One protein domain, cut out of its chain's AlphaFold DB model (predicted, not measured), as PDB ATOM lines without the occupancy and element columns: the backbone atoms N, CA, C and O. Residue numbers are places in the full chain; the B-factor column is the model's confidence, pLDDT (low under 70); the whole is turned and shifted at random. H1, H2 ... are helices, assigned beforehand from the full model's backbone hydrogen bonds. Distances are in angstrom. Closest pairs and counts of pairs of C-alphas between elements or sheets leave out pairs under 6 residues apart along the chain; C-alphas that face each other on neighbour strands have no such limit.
ATOM      1  N   THR A   2     473.521 301.964 458.270       97.31
ATOM      2  CA  THR A   2     474.836 301.791 458.895       97.31
ATOM      3  C   THR A   2     475.016 302.769 460.063       97.31
ATOM      4  O   THR A   2     474.227 303.700 460.232       97.31
ATOM      5  N   VAL A   3     476.064 302.586 460.877       96.50
ATOM      6  CA  VAL A   3     476.420 303.555 461.933       96.50
ATOM      7  C   VAL A   3     476.719 304.929 461.333       96.50
ATOM      8  O   VAL A   3     476.277 305.938 461.874       96.50
ATOM      9  N   GLN A   4     477.417 304.970 460.196       97.44
ATOM     10  CA  GLN A   4     477.730 306.227 459.522       97.44
ATOM     11  C   GLN A   4     476.459 306.931 459.035       97.44
ATOM     12  O   GLN A   4     476.330 308.137 459.224       97.44
ATOM     13  N   ASP A   5     475.500 306.180 458.484       96.69
ATOM     14  CA  ASP A   5     474.206 306.737 458.071       96.69
ATOM     15  C   ASP A   5     473.459 307.336 459.269       96.69
ATOM     16  O   ASP A   5     472.917 308.436 459.176       96.69
ATOM     17  N   PHE A   6     473.462 306.643 460.415       95.62
ATOM     18  CA  PHE A   6     472.834 307.138 461.640       95.62
ATOM     19  C   PHE A   6     473.495 308.429 462.131       95.62
ATOM     20  O   PHE A   6     472.802 309.407 462.398       95.62
ATOM     21  N   ILE A   7     474.829 308.462 462.202       96.94
ATOM     22  CA  ILE A   7     475.569 309.659 462.617       96.94
ATOM     23  C   ILE A   7     475.254 310.818 461.670       96.94
ATOM     24  O   ILE A   7     474.851 311.876 462.134       96.94
ATOM     25  N   ASN A   8     475.347 310.614 460.356       95.81
ATOM     26  CA  ASN A   8     475.089 311.668 459.373       95.81
ATOM     27  C   ASN A   8     473.651 312.205 459.440       95.81
ATOM     28  O   ASN A   8     473.417 313.387 459.199       95.81
ATOM     29  N   THR A   9     472.687 311.346 459.773       95.06
ATOM     30  CA  THR A   9     471.269 311.721 459.846       95.06
ATOM     31  C   THR A   9     470.950 312.466 461.145       95.06
ATOM     32  O   THR A   9     470.321 313.533 461.139       95.06
ATOM     33  N   TYR A  10     471.395 311.912 462.276       96.50
ATOM     34  CA  TYR A  10     470.923 312.316 463.595       96.50
ATOM     35  C   TYR A  10     471.906 313.191 464.368       96.50
ATOM     36  O   TYR A  10     471.447 313.933 465.231       96.50
ATOM     37  N   TYR A  11     473.216 313.149 464.105       97.38
ATOM     38  CA  TYR A  11     474.164 314.010 464.820       97.38
ATOM     39  C   TYR A  11     473.886 315.487 464.525       97.38
ATOM     40  O   TYR A  11     473.504 315.862 463.413       97.38
ATOM     41  N   ILE A  12     474.061 316.333 465.538       97.31
ATOM     42  CA  ILE A  12     473.876 317.775 465.416       97.31
ATOM     43  C   ILE A  12     474.823 318.525 466.354       97.31
ATOM     44  O   ILE A  12     475.093 318.073 467.465       97.31
ATOM     45  N   GLU A  13     475.322 319.679 465.904       97.38
ATOM     46  CA  GLU A  13     476.067 320.610 466.757       97.38
ATOM     47  C   GLU A  13     475.126 321.208 467.812       97.38
ATOM     48  O   GLU A  13     473.992 321.584 467.512       97.38
ATOM     49  N   ARG A  14     475.595 321.266 469.059       97.62
ATOM     50  CA  ARG A  14     474.805 321.671 470.230       97.62
ATOM     51  C   ARG A  14     475.415 322.835 471.007       97.62
ATOM     52  O   ARG A  14     474.801 323.307 471.961       97.62
ATOM     53  N   LYS A  15     476.600 323.316 470.631       96.31
ATOM     54  CA  LYS A  15     477.157 324.556 471.184       96.31
ATOM     55  C   LYS A  15     476.304 325.755 470.779       96.31
ATOM     56  O   LYS A  15     475.869 325.861 469.635       96.31
ATOM     57  N   GLY A  16     476.096 326.673 471.715       96.19
ATOM     58  CA  GLY A  16     475.295 327.876 471.502       96.19
ATOM     59  C   GLY A  16     473.785 327.627 471.460       96.19
ATOM     60  O   GLY A  16     473.040 328.524 471.074       96.19
ATOM     61  N   THR A  17     473.307 326.446 471.869       97.00
ATOM     62  CA  THR A  17     471.867 326.126 471.923       97.00
ATOM     63  C   THR A  17     471.291 326.242 473.337       97.00
ATOM     64  O   THR A  17     470.223 325.696 473.607       97.00
ATOM     65  N   SER A  18     472.007 326.890 474.265       97.19
ATOM     66  CA  SER A  18     471.711 326.868 475.708       97.19
ATOM     67  C   SER A  18     471.713 325.449 476.295       97.19
ATOM     68  O   SER A  18     470.925 325.112 477.180       97.19
ATOM     69  N   SER A  19     472.594 324.586 475.787       97.19
ATOM     70  CA  SER A  19     472.727 323.206 476.255       97.19
ATOM     71  C   SER A  19     473.449 323.166 477.600       97.19
ATOM     72  O   SER A  19     474.598 323.585 477.701       97.19
ATOM     73  N   VAL A  20     472.841 322.563 478.627       97.62
ATOM     74  CA  VAL A  20     473.539 322.309 479.904       97.62
ATOM     75  C   VAL A  20     474.815 321.495 479.674       97.62
ATOM     76  O   VAL A  20     475.849 321.790 480.266       97.62
ATOM     77  N   LYS A  21     474.763 320.497 478.782       97.94
ATOM     78  CA  LYS A  21     475.893 319.615 478.481       97.94
ATOM     79  C   LYS A  21     477.075 320.360 477.862       97.94
ATOM     80  O   LYS A  21     478.198 320.155 478.322       97.94
ATOM     81  N   TRP A  22     476.817 321.183 476.842       97.62
ATOM     82  CA  TRP A  22     477.850 321.841 476.030       97.62
ATOM     83  C   TRP A  22     478.185 323.263 476.492       97.62
ATOM     84  O   TRP A  22     479.359 323.599 476.605       97.62
ATOM     85  N   ASP A  23     477.177 324.075 476.811       96.94
ATOM     86  CA  ASP A  23     477.341 325.488 477.179       96.94
ATOM     87  C   ASP A  23     477.503 325.679 478.701       96.94
ATOM     88  O   ASP A  23     477.974 326.715 479.163       96.94
ATOM     89  N   GLY A  24     477.164 324.663 479.505       96.62
ATOM     90  CA  GLY A  24     477.304 324.677 480.966       96.62
ATOM     91  C   GLY A  24     478.689 324.286 481.499       96.62
ATOM     92  O   GLY A  24     478.868 324.207 482.715       96.62
ATOM     93  N   LEU A  25     479.665 324.022 480.622       97.19
ATOM     94  CA  LEU A  25     480.982 323.483 480.983       97.19
ATOM     95  C   LEU A  25     481.774 324.383 481.941       97.19
ATOM     96  O   LEU A  25     482.267 323.901 482.959       97.19
ATOM     97  N   GLU A  26     481.855 325.684 481.652       95.81
ATOM     98  CA  GLU A  26     482.583 326.642 482.494       95.81
ATOM     99  C   GLU A  26     481.978 326.706 483.902       95.81
ATOM    100  O   GLU A  26     482.685 326.572 484.895       95.81
ATOM    101  N   ASN A  27     480.649 326.789 483.995       95.31
ATOM    102  CA  ASN A  27     479.944 326.842 485.277       95.31
ATOM    103  C   ASN A  27     480.101 325.550 486.090       95.31
ATOM    104  O   ASN A  27     480.121 325.588 487.319       95.31
ATOM    105  N   LYS A  28     480.172 324.395 485.420       96.69
ATOM    106  CA  LYS A  28     480.226 323.088 486.083       96.69
ATOM    107  C   LYS A  28     481.645 322.643 486.441       96.69
ATOM    108  O   LYS A  28     481.816 321.969 487.455       96.69
ATOM    109  N   PHE A  29     482.630 322.976 485.609       96.81
ATOM    110  CA  PHE A  29     483.994 322.437 485.676       96.81
ATOM    111  C   PHE A  29     485.097 323.509 485.650       96.81
ATOM    112  O   PHE A  29     486.272 323.150 485.571       96.81
ATOM    113  N   THR A  30     484.750 324.804 485.672       96.12
ATOM    114  CA  THR A  30     485.693 325.947 485.595       96.12
ATOM    115  C   THR A  30     486.592 325.895 484.351       96.12
ATOM    116  O   THR A  30     487.741 326.337 484.352       96.12
ATOM    117  N   ARG A  31     486.102 325.230 483.297       94.75
ATOM    118  CA  ARG A  31     486.787 325.040 482.019       94.75
ATOM    119  C   ARG A  31     485.771 324.916 480.895       94.75
ATOM    120  O   ARG A  31     484.949 324.006 480.902       94.75
ATOM    121  N   SER A  32     485.913 325.748 479.875       91.62
ATOM    122  CA  SER A  32     485.048 325.775 478.688       91.62
ATOM    123  C   SER A  32     485.537 324.901 477.527       91.62
ATOM    124  O   SER A  32     484.734 324.459 476.710       91.62
ATOM    125  N   ASN A  33     486.837 324.598 477.446       93.12
ATOM    126  CA  ASN A  33     487.405 323.781 476.366       93.12
ATOM    127  C   ASN A  33     487.532 322.301 476.771       93.12
ATOM    128  O   ASN A  33     488.637 321.782 476.950       93.12
ATOM    129  N   LEU A  34     486.388 321.650 476.987       96.00
ATOM    130  CA  LEU A  34     486.280 320.225 477.308       96.00
ATOM    131  C   LEU A  34     485.383 319.517 476.286       96.00
ATOM    132  O   LEU A  34     484.485 320.129 475.711       96.00
ATOM    133  N   LEU A  35     485.597 318.211 476.098       97.12
ATOM    134  CA  LEU A  35     484.635 317.335 475.424       97.12
ATOM    135  C   LEU A  35     483.599 316.864 476.465       97.12
ATOM    136  O   LEU A  35     483.970 316.127 477.382       97.12
ATOM    137  N   PRO A  36     482.324 317.284 476.382       97.06
ATOM    138  CA  PRO A  36     481.347 316.994 477.424       97.06
ATOM    139  C   PRO A  36     480.786 315.570 477.315       97.06
ATOM    140  O   PRO A  36     480.011 315.261 476.415       97.06
ATOM    141  N   LEU A  37     481.108 314.720 478.293       97.00
ATOM    142  CA  LEU A  37     480.621 313.333 478.403       97.00
ATOM    143  C   LEU A  37     479.983 313.050 479.781       97.00
ATOM    144  O   LEU A  37     480.162 311.974 480.340       97.00
ATOM    145  N   TRP A  38     479.309 314.045 480.375       96.31
ATOM    146  CA  TRP A  38     478.990 314.049 481.812       96.31
ATOM    147  C   TRP A  38     477.496 313.934 482.153       96.31
ATOM    148  O   TRP A  38     477.121 313.096 482.967       96.31
ATOM    149  N   VAL A  39     476.637 314.771 481.565       97.12
ATOM    150  CA  VAL A  39     475.191 314.772 481.843       97.12
ATOM    151  C   VAL A  39     474.449 313.869 480.858       97.12
ATOM    152  O   VAL A  39     474.805 313.796 479.681       97.12
ATOM    153  N   ALA A  40     473.430 313.166 481.350       97.69
ATOM    154  CA  ALA A  40     472.706 312.130 480.620       97.69
ATOM    155  C   ALA A  40     471.657 312.701 479.644       97.69
ATOM    156  O   ALA A  40     470.454 312.559 479.846       97.69
ATOM    157  N   ASP A  41     472.127 313.324 478.567       97.69
ATOM    158  CA  ASP A  41     471.374 313.544 477.331       97.69
ATOM    159  C   ASP A  41     472.235 313.159 476.107       97.69
ATOM    160  O   ASP A  41     473.418 312.813 476.227       97.69
ATOM    161  N   MET A  42     471.637 313.163 474.914       97.50
ATOM    162  CA  MET A  42     472.291 312.705 473.682       97.50
ATOM    163  C   MET A  42     472.663 313.869 472.758       97.50
ATOM    164  O   MET A  42     472.029 314.920 472.775       97.50
ATOM    165  N   ASP A  43     473.651 313.645 471.889       97.81
ATOM    166  CA  ASP A  43     474.042 314.586 470.821       97.81
ATOM    167  C   ASP A  43     473.392 314.234 469.472       97.81
ATOM    168  O   ASP A  43     473.912 314.536 468.399       97.81
ATOM    169  N   PHE A  44     472.239 313.565 469.540       97.94
ATOM    170  CA  PHE A  44     471.453 313.124 468.398       97.94
ATOM    171  C   PHE A  44     470.071 313.778 468.425       97.94
ATOM    172  O   PHE A  44     469.466 313.940 469.487       97.94
ATOM    173  N   LYS A  45     469.551 314.120 467.246       97.62
ATOM    174  CA  LYS A  45     468.165 314.548 467.048       97.62
ATOM    175  C   LYS A  45     467.210 313.462 467.547       97.62
ATOM    176  O   LYS A  45     467.480 312.268 467.420       97.62
ATOM    177  N   VAL A  46     466.056 313.887 468.059       96.44
ATOM    178  CA  VAL A  46     464.931 312.977 468.319       96.44
ATOM    179  C   VAL A  46     464.444 312.335 467.007       96.44
ATOM    180  O   VAL A  46     464.679 312.903 465.939       96.44
ATOM    181  N   PRO A  47     463.747 311.184 467.056       95.06
ATOM    182  CA  PRO A  47     463.176 310.570 465.857       95.06
ATOM    183  C   PRO A  47     462.269 311.537 465.082       95.06
ATOM    184  O   PRO A  47     461.518 312.295 465.699       95.06
TER     185      PRO A  47
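This is residues 2 to 47 of the 104 residues of an uncharacterized protein of Vagococcus fluvialis (UniProt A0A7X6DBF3). This is a long loop of chain with little regular structure: H1 makes one end, residues 11 to 19 run to two tiny helices, H2 and H3, towards the other end, and residues 30 to 47 fold back towards the end with H1. The 46 printed residues hold three named helices, H1, H2, H3 in that order, and no named strand; the class is all helix, with only 17 residues in named elements. The whole is loose, radius of gyration of the C-alphas 12.1 A, and spans 37 by 17 by 16 A.

H1, residues 3 to 10, is apart from H2, residues 20 to 23, and from H3, residues 25 to 29. H2 and H3 meet only through their link, Gly 24. In H1 and H3 every O i to N i+4 pair is within hydrogen-bond range; H2 is too short for such a pair, and 0 of its 1 O i to N i+3 pair is within range.

H1 is 10.5 A long, from C-alpha 3 at (476.420, 303.555, 461.933). H2 and H3 each measure 5.7 A; H3 ends with C-alpha 29 at (483.994, 322.437, 485.676).

The C-alphas of Thr 2 and Thr 30 are the two farthest apart, 37.6 A. The printed part has no cut; H1 to H2 is a short link, H2 to H3 a tight one. No printed residue is under 70 in pLDDT.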